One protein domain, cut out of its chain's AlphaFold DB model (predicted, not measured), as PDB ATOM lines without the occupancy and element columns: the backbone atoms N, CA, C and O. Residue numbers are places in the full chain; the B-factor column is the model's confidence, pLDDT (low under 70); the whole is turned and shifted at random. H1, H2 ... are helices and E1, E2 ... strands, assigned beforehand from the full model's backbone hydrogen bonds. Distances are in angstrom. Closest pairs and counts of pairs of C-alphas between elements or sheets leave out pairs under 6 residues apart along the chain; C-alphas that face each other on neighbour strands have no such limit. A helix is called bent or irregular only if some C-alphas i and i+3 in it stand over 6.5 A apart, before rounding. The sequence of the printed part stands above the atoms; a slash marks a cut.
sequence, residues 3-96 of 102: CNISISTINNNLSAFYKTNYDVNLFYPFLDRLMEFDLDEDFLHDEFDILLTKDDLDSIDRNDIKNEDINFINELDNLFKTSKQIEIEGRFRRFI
ATOM      1  N   CYS A   3    -111.291-133.002-122.098       72.75
ATOM      2  CA  CYS A   3    -110.840-133.950-123.113       72.75
ATOM      3  C   CYS A   3    -111.808-133.991-124.303       72.75
ATOM      4  O   CYS A   3    -112.943-133.518-124.237       72.75
ATOM      5  N   ASN A   4    -111.352-134.518-125.431       76.88
ATOM      6  CA  ASN A   4    -112.247-135.044-126.452       76.88
ATOM      7  C   ASN A   4    -112.264-136.560-126.309       76.88
ATOM      8  O   ASN A   4    -111.195-137.137-126.149       76.88
ATOM      9  N   ILE A   5    -113.431-137.186-126.398       78.50
ATOM     10  CA  ILE A   5    -113.565-138.637-126.252       78.50
ATOM     11  C   ILE A   5    -114.321-139.242-127.427       78.50
ATOM     12  O   ILE A   5    -115.269-138.647-127.945       78.50
ATOM     13  N   SER A   6    -113.895-140.432-127.821       82.62
ATOM     14  CA  SER A   6    -114.571-141.333-128.740       82.62
ATOM     15  C   SER A   6    -115.013-142.557-127.949       82.62
ATOM     16  O   SER A   6    -114.217-143.153-127.233       82.62
ATOM     17  N   ILE A   7    -116.293-142.908-128.047       83.50
ATOM     18  CA  ILE A   7    -116.858-144.071-127.361       83.50
ATOM     19  C   ILE A   7    -117.315-145.049-128.423       83.50
ATOM     20  O   ILE A   7    -118.123-144.679-129.278       83.50
ATOM     21  N   SER A   8    -116.811-146.278-128.364       83.25
ATOM     22  CA  SER A   8    -117.082-147.331-129.336       83.25
ATOM     23  C   SER A   8    -117.623-148.582-128.635       83.25
ATOM     24  O   SER A   8    -117.223-148.934-127.528       83.25
ATOM     25  N   THR A   9    -118.588-149.262-129.253       80.94
ATOM     26  CA  THR A   9    -119.088-150.548-128.751       80.94
ATOM     27  C   THR A   9    -118.364-151.710-129.416       80.94
ATOM     28  O   THR A   9    -118.340-151.797-130.648       80.94
ATOM     29  N   ILE A  10    -117.904-152.678-128.626       72.81
ATOM     30  CA  ILE A  10    -117.247-153.880-129.142       72.81
ATOM     31  C   ILE A  10    -118.259-155.041-129.216       72.81
ATOM     32  O   ILE A  10    -119.072-155.263-128.313       72.81
ATOM     33  N   ASN A  11    -118.180-155.818-130.302       61.88
ATOM     34  CA  ASN A  11    -118.858-157.106-130.531       61.88
ATOM     35  C   ASN A  11    -120.353-157.133-130.905       61.88
ATOM     36  O   ASN A  11    -120.867-158.236-131.050       61.88
ATOM     37  N   ASN A  12    -121.048-156.013-131.133       54.47
ATOM     38  CA  ASN A  12    -122.347-155.987-131.838       54.47
ATOM     39  C   ASN A  12    -122.699-154.551-132.252       54.47
ATOM     40  O   ASN A  12    -122.618-153.666-131.410       54.47
ATOM     41  N   ASN A  13    -123.087-154.347-133.521       57.38
ATOM     42  CA  ASN A  13    -123.456-153.055-134.128       57.38
ATOM     43  C   ASN A  13    -122.600-151.874-133.647       57.38
ATOM     44  O   ASN A  13    -123.026-151.134-132.765       57.38
ATOM     45  N   LEU A  14    -121.424-151.705-134.272       59.69
ATOM     46  CA  LEU A  14    -120.507-150.578-134.062       59.69
ATOM     47  C   LEU A  14    -121.281-149.257-133.969       59.69
ATOM     48  O   LEU A  14    -121.679-148.674-134.977       59.69
ATOM     49  N   SER A  15    -121.505-148.816-132.738       65.56
ATOM     50  CA  SER A  15    -122.064-147.519-132.412       65.56
ATOM     51  C   SER A  15    -120.911-146.713-131.855       65.56
ATOM     52  O   SER A  15    -120.415-147.003-130.769       65.56
ATOM     53  N   ALA A  16    -120.443-145.758-132.653       69.38
ATOM     54  CA  ALA A  16    -119.404-144.828-132.257       69.38
ATOM     55  C   ALA A  16    -120.017-143.435-132.121       69.38
ATOM     56  O   ALA A  16    -120.700-142.967-133.037       69.38
ATOM     57  N   PHE A  17    -119.781-142.764-130.999       79.31
ATOM     58  CA  PHE A  17    -120.110-141.348-130.869       79.31
ATOM     59  C   PHE A  17    -118.991-140.585-130.183       79.31
ATOM     60  O   PHE A  17    -118.235-141.108-129.368       79.31
ATOM     61  N   TYR A  18    -118.896-139.318-130.565       80.00
ATOM     62  CA  TYR A  18    -117.792-138.445-130.220       80.00
ATOM     63  C   TYR A  18    -118.296-137.278-129.381       80.00
ATOM     64  O   TYR A  18    -119.301-136.646-129.719       80.00
ATOM     65  N   LYS A  19    -117.583-136.966-128.300       78.19
ATOM     66  CA  LYS A  19    -117.843-135.794-127.459       78.19
ATOM     67  C   LYS A  19    -116.594-134.919-127.411       78.19
ATOM     68  O   LYS A  19    -115.473-135.405-127.300       78.19
ATOM     69  N   THR A  20    -116.789-133.604-127.490       77.62
ATOM     70  CA  THR A  20    -115.707-132.609-127.394       77.62
ATOM     71  C   THR A  20    -115.869-131.771-126.139       77.62
ATOM     72  O   THR A  20    -116.996-131.563-125.697       77.62
ATOM     73  N   ASN A  21    -114.760-131.250-125.603       73.25
ATOM     74  CA  ASN A  21    -114.756-130.439-124.375       73.25
ATOM     75  C   ASN A  21    -115.456-131.134-123.198       73.25
ATOM     76  O   ASN A  21    -116.211-130.513-122.456       73.25
ATOM     77  N   TYR A  22    -115.224-132.432-123.065       73.50
ATOM     78  CA  TYR A  22    -115.828-133.253-122.037       73.50
ATOM     79  C   TYR A  22    -115.022-133.159-120.742       73.50
ATOM     80  O   TYR A  22    -113.791-133.222-120.788       73.50
ATOM     81  N   ASP A  23    -115.684-132.976-119.598       70.69
ATOM     82  CA  ASP A  23    -114.987-132.909-118.313       70.69
ATOM     83  C   ASP A  23    -114.551-134.309-117.875       70.69
ATOM     84  O   ASP A  23    -115.363-135.175-117.596       70.69
ATOM     85  N   VAL A  24    -113.243-134.522-117.786       62.06
ATOM     86  CA  VAL A  24    -112.603-135.775-117.363       62.06
ATOM     87  C   VAL A  24    -113.025-136.192-115.959       62.06
ATOM     88  O   VAL A  24    -112.941-137.368-115.630       62.06
ATOM     89  N   ASN A  25    -113.519-135.260-115.142       63.94
ATOM     90  CA  ASN A  25    -114.032-135.576-113.813       63.94
ATOM     91  C   ASN A  25    -115.150-136.640-113.852       63.94
ATOM     92  O   ASN A  25    -115.329-137.401-112.909       63.94
ATOM     93  N   LEU A  26    -115.847-136.748-114.984       63.59
ATOM     94  CA  LEU A  26    -116.836-137.783-115.276       63.59
ATOM     95  C   LEU A  26    -116.257-139.203-115.269       63.59
ATOM     96  O   LEU A  26    -116.982-140.169-115.043       63.59
ATOM     97  N   PHE A  27    -114.947-139.329-115.493       63.12
ATOM     98  CA  PHE A  27    -114.218-140.584-115.414       63.12
ATOM     99  C   PHE A  27    -113.655-140.876-114.026       63.12
ATOM    100  O   PHE A  27    -113.023-141.911-113.886       63.12
ATOM    101  N   TYR A  28    -113.882-140.044-112.996       62.38
ATOM    102  CA  TYR A  28    -113.375-140.311-111.635       62.38
ATOM    103  C   TYR A  28    -113.703-141.711-111.099       62.38
ATOM    104  O   TYR A  28    -112.801-142.343-110.555       62.38
ATOM    105  N   PRO A  29    -114.904-142.270-111.327       63.16
ATOM    106  CA  PRO A  29    -115.184-143.654-110.938       63.16
ATOM    107  C   PRO A  29    -114.373-144.713-111.701       63.16
ATOM    108  O   PRO A  29    -114.239-145.840-111.241       63.16
ATOM    109  N   PHE A  30    -113.837-144.361-112.869       63.66
ATOM    110  CA  PHE A  30    -112.967-145.200-113.693       63.66
ATOM    111  C   PHE A  30    -111.492-144.773-113.594       63.66
ATOM    112  O   PHE A  30    -110.637-145.378-114.244       63.66
ATOM    113  N   LEU A  31    -111.186-143.730-112.805       54.38
ATOM    114  CA  LEU A  31    -109.868-143.107-112.780       54.38
ATOM    115  C   LEU A  31    -108.834-143.982-112.091       54.38
ATOM    116  O   LEU A  31    -107.690-143.909-112.498       54.38
ATOM    117  N   ASP A  32    -109.202-144.872-111.167       52.94
ATOM    118  CA  ASP A  32    -108.238-145.823-110.590       52.94
ATOM    119  C   ASP A  32    -107.573-146.694-111.677       52.94
ATOM    120  O   ASP A  32    -106.390-147.000-111.578       52.94
ATOM    121  N   ARG A  33    -108.283-147.001-112.778       52.56
ATOM    122  CA  ARG A  33    -107.706-147.673-113.963       52.56
ATOM    123  C   ARG A  33    -106.932-146.733-114.887       52.56
ATOM    124  O   ARG A  33    -106.012-147.168-115.567       52.56
ATOM    125  N   LEU A  34    -107.299-145.454-114.932       50.03
ATOM    126  CA  LEU A  34    -106.554-144.429-115.672       50.03
ATOM    127  C   LEU A  34    -105.264-144.012-114.943       50.03
ATOM    128  O   LEU A  34    -104.298-143.650-115.602       50.03
ATOM    129  N   MET A  35    -105.235-144.078-113.608       46.69
ATOM    130  CA  MET A  35    -104.092-143.734-112.756       46.69
ATOM    131  C   MET A  35    -103.139-144.915-112.530       46.69
ATOM    132  O   MET A  35    -102.032-144.703-112.051       46.69
ATOM    133  N   GLU A  36    -103.488-146.147-112.924       48.84
ATOM    134  CA  GLU A  36    -102.497-147.236-113.052       48.84
ATOM    135  C   GLU A  36    -101.414-146.913-114.105       48.84
ATOM    136  O   GLU A  36    -100.330-147.494-114.070       48.84
ATOM    137  N   PHE A  37    -101.668-145.945-114.995       45.97
ATOM    138  CA  PHE A  37    -100.669-145.369-115.901       45.97
ATOM    139  C   PHE A  37     -99.791-144.286-115.246       45.97
ATOM    140  O   PHE A  37     -98.890-143.768-115.902       45.97
ATOM    141  N   ASP A  38    -100.028-143.944-113.977       44.62
ATOM    142  CA  ASP A  38     -99.445-142.783-113.304       44.62
ATOM    143  C   ASP A  38     -98.487-143.213-112.177       44.62
ATOM    144  O   ASP A  38     -98.838-143.298-110.998       44.62
ATOM    145  N   LEU A  39     -97.245-143.530-112.560       45.69
ATOM    146  CA  LEU A  39     -96.105-143.623-111.634       45.69
ATOM    147  C   LEU A  39     -94.863-142.844-112.100       45.69
ATOM    148  O   LEU A  39     -93.869-142.839-111.377       45.69
ATOM    149  N   ASP A  40     -94.907-142.162-113.247       42.09
ATOM    150  CA  ASP A  40     -93.810-141.310-113.716       42.09
ATOM    151  C   ASP A  40     -94.294-139.859-113.814       42.09
ATOM    152  O   ASP A  40     -95.075-139.509-114.697       42.09
ATOM    153  N   GLU A  41     -93.771-139.005-112.926       45.41
ATOM    154  CA  GLU A  41     -94.068-137.565-112.781       45.41
ATOM    155  C   GLU A  41     -93.875-136.723-114.067       45.41
ATOM    156  O   GLU A  41     -94.188-135.532-114.077       45.41
ATOM    157  N   ASP A  42     -93.403-137.326-115.161       43.72
ATOM    158  CA  ASP A  42     -93.045-136.657-116.413       43.72
ATOM    159  C   ASP A  42     -93.918-137.038-117.625       43.72
ATOM    160  O   ASP A  42     -93.722-136.485-118.714       43.72
ATOM    161  N   PHE A  43     -94.905-137.931-117.489       42.78
ATOM    162  CA  PHE A  43     -95.730-138.340-118.630       42.78
ATOM    163  C   PHE A  43     -97.141-137.744-118.589       42.78
ATOM    164  O   PHE A  43     -98.115-138.351-118.156       42.78
ATOM    165  N   LEU A  44     -97.273-136.549-119.173       51.38
ATOM    166  CA  LEU A  44     -98.530-136.111-119.784       51.38
ATOM    167  C   LEU A  44     -98.888-137.089-120.919       51.38
ATOM    168  O   LEU A  44     -98.622-136.821-122.097       51.38
ATOM    169  N   HIS A  45     -99.483-138.231-120.581       59.31
ATOM    170  CA  HIS A  45    -100.221-139.034-121.542       59.31
ATOM    171  C   HIS A  45    -101.413-138.191-121.987       59.31
ATOM    172  O   HIS A  45    -102.431-138.123-121.311       59.31
ATOM    173  N   ASP A  46    -101.263-137.484-123.111       68.25
ATOM    174  CA  ASP A  46    -102.335-136.672-123.694       68.25
ATOM    175  C   ASP A  46    -103.534-137.516-124.112       68.25
ATOM    176  O   ASP A  46    -104.572-136.949-124.430       68.25
ATOM    177  N   GLU A  47    -103.389-138.837-124.143       73.06
ATOM    178  CA  GLU A  47    -104.366-139.791-124.633       73.06
ATOM    179  C   GLU A  47    -104.552-140.928-123.626       73.06
ATOM    180  O   GLU A  47    -103.614-141.309-122.927       73.06
ATOM    181  N   PHE A  48    -105.767-141.462-123.558       73.75
ATOM    182  CA  PHE A  48    -106.124-142.612-122.744       73.75
ATOM    183  C   PHE A  48    -107.056-143.541-123.513       73.75
ATOM    184  O   PHE A  48    -107.781-143.100-124.404       73.75
ATOM    185  N   ASP A  49    -107.060-144.809-123.125       77.44
ATOM    186  CA  ASP A  49    -107.984-145.816-123.629       77.44
ATOM    187  C   ASP A  49    -108.494-146.659-122.453       77.44
ATOM    188  O   ASP A  49    -107.713-147.146-121.633       77.44
ATOM    189  N   ILE A  50    -109.816-146.771-122.332       79.81
ATOM    190  CA  ILE A  50    -110.493-147.491-121.255       79.81
ATOM    191  C   ILE A  50    -111.402-148.541-121.868       79.81
ATOM    192  O   ILE A  50    -112.402-148.221-122.514       79.81
ATOM    193  N   LEU A  51    -111.131-149.802-121.544       84.94
ATOM    194  CA  LEU A  51    -112.059-150.892-121.804       84.94
ATOM    195  C   LEU A  51    -113.001-151.074-120.608       84.94
ATOM    196  O   LEU A  51    -112.576-151.435-119.509       84.94
ATOM    197  N   LEU A  52    -114.292-150.850-120.840       84.25
ATOM    198  CA  LEU A  52    -115.343-150.919-119.835       84.25
ATOM    199  C   LEU A  52    -116.282-152.108-120.082       84.25
ATOM    200  O   LEU A  52    -116.819-152.295-121.179       84.25
ATOM    201  N   THR A  53    -116.528-152.892-119.035       88.00
ATOM    202  CA  THR A  53    -117.581-153.917-118.996       88.00
ATOM    203  C   THR A  53    -118.819-153.420-118.249       88.00
ATOM    204  O   THR A  53    -118.791-152.395-117.566       88.00
ATOM    205  N   LYS A  54    -119.931-154.156-118.359       88.31
ATOM    206  CA  LYS A  54    -121.158-153.802-117.637       88.31
ATOM    207  C   LYS A  54    -120.976-153.874-116.113       88.31
ATOM    208  O   LYS A  54    -121.466-152.991-115.416       88.31
ATOM    209  N   ASP A  55    -120.226-154.863-115.631       87.25
ATOM    210  CA  ASP A  55    -119.928-155.037-114.204       87.25
ATOM    211  C   ASP A  55    -119.108-153.861-113.654       87.25
ATOM    212  O   ASP A  55    -119.370-153.386-112.551       87.25
ATOM    213  N   ASP A  56    -118.172-153.333-114.450       83.94
ATOM    214  CA  ASP A  56    -117.402-152.141-114.081       83.94
ATOM    215  C   ASP A  56    -118.320-150.928-113.895       83.94
ATOM    216  O   ASP A  56    -118.205-150.208-112.905       83.94
ATOM    217  N   LEU A  57    -119.274-150.730-114.811       84.62
ATOM    218  CA  LEU A  57    -120.252-149.643-114.733       84.62
ATOM    219  C   LEU A  57    -121.207-149.801-113.534       84.62
ATOM    220  O   LEU A  57    -121.593-148.809-112.917       84.62
ATOM    221  N   ASP A  58    -121.593-151.036-113.200       85.31
ATOM    222  CA  ASP A  58    -122.452-151.349-112.047       85.31
ATOM    223  C   ASP A  58    -121.727-151.234-110.698       85.31
ATOM    224  O   ASP A  58    -122.379-151.036-109.673       85.31
ATOM    225  N   SER A  59    -120.393-151.314-110.689       82.38
ATOM    226  CA  SER A  59    -119.572-151.180-109.479       82.38
ATOM    227  C   SER A  59    -119.425-149.738-108.974       82.38
ATOM    228  O   SER A  59    -118.975-149.519-107.849       82.38
ATOM    229  N   ILE A  60    -119.820-148.754-109.787       77.25
ATOM    230  CA  ILE A  60    -119.703-147.336-109.457       77.25
ATOM    231  C   ILE A  60    -120.659-146.973-108.320       77.25
ATOM    232  O   ILE A  60    -121.878-147.121-108.449       77.25
ATOM    233  N   ASP A  61    -120.119-146.395-107.247       76.69
ATOM    234  CA  ASP A  61    -120.934-145.787-106.197       76.69
ATOM    235  C   ASP A  61    -121.615-144.515-106.720       76.69
ATOM    236  O   ASP A  61    -120.965-143.514-107.021       76.69
ATOM    237  N   ARG A  62    -122.948-144.564-106.824       76.81
ATOM    238  CA  ARG A  62    -123.777-143.474-107.355       76.81
ATOM    239  C   ARG A  62    -124.198-142.430-106.317       76.81
ATOM    240  O   ARG A  62    -124.869-141.472-106.691       76.81
ATOM    241  N   ASN A  63    -123.833-142.596-105.046       74.62
ATOM    242  CA  ASN A  63    -124.372-141.770-103.964       74.62
ATOM    243  C   ASN A  63    -123.830-140.329-103.943       74.62
ATOM    244  O   ASN A  63    -124.575-139.430-103.559       74.62
ATOM    245  N   ASP A  64    -122.597-140.101-104.413       69.50
ATOM    246  CA  ASP A  64    -121.906-138.798-104.339       69.50
ATOM    247  C   ASP A  64    -121.463-138.244-105.712       69.50
ATOM    248  O   ASP A  64    -120.589-137.378-105.803       69.50
ATOM    249  N   ILE A  65    -122.070-138.718-106.806       72.12
ATOM    250  CA  ILE A  65    -121.723-138.272-108.165       72.12
ATOM    251  C   ILE A  65    -122.559-137.053-108.590       72.12
ATOM    252  O   ILE A  65    -123.727-136.915-108.218       72.12
ATOM    253  N   LYS A  66    -121.990-136.150-109.401       71.31
ATOM    254  CA  LYS A  66    -122.708-134.970-109.905       71.31
ATOM    255  C   LYS A  66    -123.778-135.385-110.925       71.31
ATOM    256  O   LYS A  66    -123.640-136.374-111.637       71.31
ATOM    257  N   ASN A  67    -124.832-134.577-111.070       71.81
ATOM    258  CA  ASN A  67    -125.930-134.852-112.015       71.81
ATOM    259  C   ASN A  67    -125.474-135.007-113.479       71.81
ATOM    260  O   ASN A  67    -126.064-135.779-114.234       71.81
ATOM    261  N   GLU A  68    -124.447-134.263-113.890       66.69
ATOM    262  CA  GLU A  68    -123.860-134.356-115.234       66.69
ATOM    263  C   GLU A  68    -123.252-135.746-115.477       66.69
ATOM    264  O   GLU A  68    -123.383-136.300-116.571       66.69
ATOM    265  N   ASP A  69    -122.720-136.354-114.420       73.62
ATOM    266  CA  ASP A  69    -122.098-137.672-114.423       73.62
ATOM    267  C   ASP A  69    -123.121-138.801-114.462       73.62
ATOM    268  O   ASP A  69    -122.943-139.788-115.178       73.62
ATOM    269  N   ILE A  70    -124.269-138.604-113.818       79.31
ATOM    270  CA  ILE A  70    -125.403-139.527-113.904       79.31
ATOM    271  C   ILE A  70    -125.911-139.640-115.349       79.31
ATOM    272  O   ILE A  70    -126.198-140.741-115.822       79.31
ATOM    273  N   ASN A  71    -126.013-138.522-116.076       80.81
ATOM    274  CA  ASN A  71    -126.469-138.545-117.469       80.81
ATOM    275  C   ASN A  71    -125.524-139.353-118.360       80.81
ATOM    276  O   ASN A  71    -125.985-140.127-119.196       80.81
ATOM    277  N   PHE A  72    -124.218-139.212-118.153       80.12
ATOM    278  CA  PHE A  72    -123.224-139.974-118.894       80.12
ATOM    279  C   PHE A  72    -123.260-141.465-118.579       80.12
ATOM    280  O   PHE A  72    -123.290-142.287-119.491       80.12
ATOM    281  N   ILE A  73    -123.343-141.820-117.296       81.94
ATOM    282  CA  ILE A  73    -123.507-143.209-116.853       81.94
ATOM    283  C   ILE A  73    -124.750-143.829-117.503       81.94
ATOM    284  O   ILE A  73    -124.685-144.949-118.001       81.94
ATOM    285  N   ASN A  74    -125.857-143.087-117.584       85.12
ATOM    286  CA  ASN A  74    -127.073-143.543-118.260       85.12
ATOM    287  C   ASN A  74    -126.885-143.725-119.779       85.12
ATOM    288  O   ASN A  74    -127.476-144.634-120.369       85.12
ATOM    289  N   GLU A  75    -126.088-142.876-120.437       85.00
ATOM    290  CA  GLU A  75    -125.716-143.067-121.845       85.00
ATOM    291  C   GLU A  75    -124.913-144.363-122.033       85.00
ATOM    292  O   GLU A  75    -125.246-145.148-122.921       85.00
ATOM    293  N   LEU A  76    -123.929-144.637-121.168       85.44
ATOM    294  CA  LEU A  76    -123.159-145.886-121.189       85.44
ATOM    295  C   LEU A  76    -124.046-147.111-120.894       85.44
ATOM    296  O   LEU A  76    -123.972-148.112-121.608       85.44
ATOM    297  N   ASP A  77    -124.954-147.015-119.915       87.75
ATOM    298  CA  ASP A  77    -125.943-148.056-119.589       87.75
ATOM    299  C   ASP A  77    -126.807-148.418-120.807       87.75
ATOM    300  O   ASP A  77    -127.146-149.584-121.024       87.75
ATOM    301  N   ASN A  78    -127.153-147.432-121.640       87.62
ATOM    302  CA  ASN A  78    -127.908-147.681-122.864       87.62
ATOM    303  C   ASN A  78    -127.104-148.463-123.907       87.62
ATOM    304  O   ASN A  78    -127.689-149.301-124.592       87.62
ATOM    305  N   LEU A  79    -125.794-148.237-124.018       86.69
ATOM    306  CA  LEU A  79    -124.935-148.976-124.951       86.69
ATOM    307  C   LEU A  79    -124.787-150.442-124.543       86.69
ATOM    308  O   LEU A  79    -124.847-151.336-125.390       86.69
ATOM    309  N   PHE A  80    -124.700-150.719-123.242       87.56
ATOM    310  CA  PHE A  80    -124.646-152.093-122.740       87.56
ATOM    311  C   PHE A  80    -125.934-152.901-122.974       87.56
ATOM    312  O   PHE A  80    -125.919-154.124-122.849       87.56
ATOM    313  N   LYS A  81    -127.047-152.276-123.392       85.62
ATOM    314  CA  LYS A  81    -128.244-153.019-123.839       85.62
ATOM    315  C   LYS A  81    -127.980-153.855-125.090       85.62
ATOM    316  O   LYS A  81    -128.661-154.853-125.311       85.62
ATOM    317  N   THR A  82    -127.031-153.435-125.923       82.88
ATOM    318  CA  THR A  82    -126.712-154.081-127.204       82.88
ATOM    319  C   THR A  82    -125.284-154.610-127.278       82.88
ATOM    320  O   THR A  82    -124.960-155.354-128.205       82.88
ATOM    321  N   SER A  83    -124.441-154.263-126.309       84.31
ATOM    322  CA  SER A  83    -122.995-154.472-126.365       84.31
ATOM    323  C   SER A  83    -122.489-155.101-125.072       84.31
ATOM    324  O   SER A  83    -123.020-154.849-123.996       84.31
ATOM    325  N   LYS A  84    -121.461-155.949-125.172       84.94
ATOM    326  CA  LYS A  84    -120.851-156.595-123.995       84.94
ATOM    327  C   LYS A  84    -119.739-155.752-123.376       84.94
ATOM    328  O   LYS A  84    -119.468-155.873-122.188       84.94
ATOM    329  N   GLN A  85    -119.084-154.950-124.209       85.88
ATOM    330  CA  GLN A  85    -117.928-154.134-123.871       85.88
ATOM    331  C   GLN A  85    -118.020-152.806-124.621       85.88
ATOM    332  O   GLN A  85    -118.564-152.751-125.732       85.88
ATOM    333  N   ILE A  86    -117.484-151.765-124.001       86.88
ATOM    334  CA  ILE A  86    -117.369-150.416-124.550       86.88
ATOM    335  C   ILE A  86    -115.913-149.993-124.402       86.88
ATOM    336  O   ILE A  86    -115.298-150.247-123.372       86.88
ATOM    337  N   GLU A  87    -115.380-149.356-125.426       86.38
ATOM    338  CA  GLU A  87    -114.054-148.756-125.446       86.38
ATOM    339  C   GLU A  87    -114.214-147.237-125.427       86.38
ATOM    340  O   GLU A  87    -115.071-146.684-126.127       86.38
ATOM    341  N   ILE A  88    -113.440-146.568-124.579       82.62
ATOM    342  CA  ILE A  88    -113.445-145.115-124.439       82.62
ATOM    343  C   ILE A  88    -112.031-144.618-124.679       82.62
ATOM    344  O   ILE A  88    -111.191-144.639-123.782       82.62
ATOM    345  N   GLU A  89    -111.813-144.101-125.877       82.06
ATOM    346  CA  GLU A  89    -110.591-143.400-126.235       82.06
ATOM    347  C   GLU A  89    -110.766-141.921-125.899       82.06
ATOM    348  O   GLU A  89    -111.758-141.292-126.278       82.06
ATOM    349  N   GLY A  90    -109.803-141.323-125.216       77.62
ATOM    350  CA  GLY A  90    -109.838-139.912-124.881       77.62
ATOM    351  C   GLY A  90    -108.530-139.214-125.159       77.62
ATOM    352  O   GLY A  90    -107.467-139.809-125.093       77.62
ATOM    353  N   ARG A  91    -108.619-137.920-125.463       74.81
ATOM    354  CA  ARG A  91    -107.476-137.027-125.622       74.81
ATOM    355  C   ARG A  91    -107.666-135.757-124.810       74.81
ATOM    356  O   ARG A  91    -108.592-134.984-125.078       74.81
ATOM    357  N   PHE A  92    -106.798-135.513-123.837       72.31
ATOM    358  CA  PHE A  92    -106.786-134.295-123.040       72.31
ATOM    359  C   PHE A  92    -106.495-133.071-123.909       72.31
ATOM    360  O   PHE A  92    -105.641-133.068-124.798       72.31
ATOM    361  N   ARG A  93    -107.223-131.985-123.646       65.25
ATOM    362  CA  ARG A  93    -106.940-130.683-124.241       65.25
ATOM    363  C   ARG A  93    -105.908-129.967-123.381       65.25
ATOM    364  O   ARG A  93    -106.234-129.486-122.296       65.25
ATOM    365  N   ARG A  94    -104.686-129.825-123.897       59.28
ATOM    366  CA  ARG A  94    -103.726-128.850-123.370       59.28
ATOM    367  C   ARG A  94    -104.190-127.448-123.760       59.28
ATOM    368  O   ARG A  94    -104.219-127.102-124.940       59.28
ATOM    369  N   PHE A  95    -104.558-126.637-122.775       56.59
ATOM    370  CA  PHE A  95    -104.731-125.202-122.977       56.59
ATOM    371  C   PHE A  95    -103.375-124.540-122.754       56.59
ATOM    372  O   PHE A  95    -102.984-124.316-121.615       56.59
ATOM    373  N   ILE A  96    -102.648-124.249-123.833       50.34
ATOM    374  CA  ILE A  96    -101.440-123.426-123.739       50.34
ATOM    375  C   ILE A  96    -101.900-121.993-123.466       50.34
ATOM    376  O   ILE A  96    -102.627-121.407-124.276       50.34
TER     377      ILE A  96
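AT A GLANCE: This is residues 3 to 96 of the 102 residues of an uncharacterized protein of Methanobrevibacter sp (UniProt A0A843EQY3). Picture one twisted sheet of four strands, a wall with two helices, H1 and H3, over one face and the other face bare: two layers, a sheet and the helices on one face of it. H1 crosses the strands, H3 lies beside them, the short H2 sits past the end of E3, and residues 38 to 43 stick out as a free loop. The printed part has 94 residues, with three named helices and four named strands in the order E1, E2, H1, E3, H2, H3, E4. The sheet's order is E2, E1, E4, E3, all antiparallel, and the class is mixed, helices and strands. The whole is compact, with a radius of gyration of the C-alphas of 13.5 A and spans of 39 by 31 by 23 A.

HOW THE PARTS SIT: Start at E1, residues 3 to 10, which forms a hairpin with E2, residues 16 to 23. The two are antiparallel at 152 degrees, and you will find N 5 and O 19 2.9 A apart, within hydrogen-bond range. E2 bends by 73 degrees at residue 20. On the other side of E1 is E4, residues 85 to 92, antiparallel at 163 degrees, with N 6 and O 89 at 2.8 A. Beside E4 comes the edge strand E3, residues 47 to 53, antiparallel at 160 degrees, with N 50 and O 88 at 2.9 A. Now look at H1, residues 24 to 35: it is on the sheet at a height over the sheet of 9.5 A, over E3 and only just over E1, where 3 of its C-alphas fall. It runs across the strands, at 84 degrees to E3 on the local plane, and the closest C-alphas of H1 and E3 are those of Leu 34 and Phe 48, 7.3 A apart. H3, residues 67 to 79, is on the same face at a height over the sheet of 9.6 A, and over none of the strands, but only just: 2 of its C-alphas fall on E4. H1 and H3 only just touch, with 3 pairs of C-alphas within 8 A, made by residue 26 of H1 and residues 68 to 72 of H3 alone; the closest are the C-alphas of Leu 26 and Asp 69, 5.3 A apart. They run the same way at a steep tilt of 65 degrees. H2, residues 54 to 58, is not on the sheet; it only just touches H3, by residues 73 to 77 of H3 alone, with 3 pairs and C-alphas 57 and 73 closest at 7.5 A. H2 is apart from E1 and E2. In H2 and H3 every O i to N i+4 pair is within hydrogen-bond range; in H1 3 of 8 are, beside 6 of 9 O i to N i+3 pairs.

IN THESE COORDINATES: Find C-alpha 3 at (-110.840, -133.950, -123.113); from there E1 runs 21.8 A to residue 10. E2, residues 16 to 23, spans 18.9 A. H1, residues 24 to 35, spans 12.5 A and is irregular: C-alphas 26 and 29 are 7.5 A apart. E3, residues 47 to 53, spans 20.1 A, and H2 follows as residues 54 to 58. Find C-alpha 67 at (-125.930, -134.852, -112.015), where H3 begins its 19.2 A to residue 79. E4 runs 22.8 A from residue 85 to C-alpha 92 at (-106.786, -134.295, -123.040).

THE WHOLE: The two C-alphas farthest apart are those of Lys 81 and Ile 96, at 39.9 A. The printed part has no cut. The link from H1 to E3 is long, with 11 residues, and residues 38 to 43 in it stand free. The mean pLDDT of the printed part is 71.5; look for values under 70 at residues 11 to 16, 24 to 46, 64, 68 and 93 to 96.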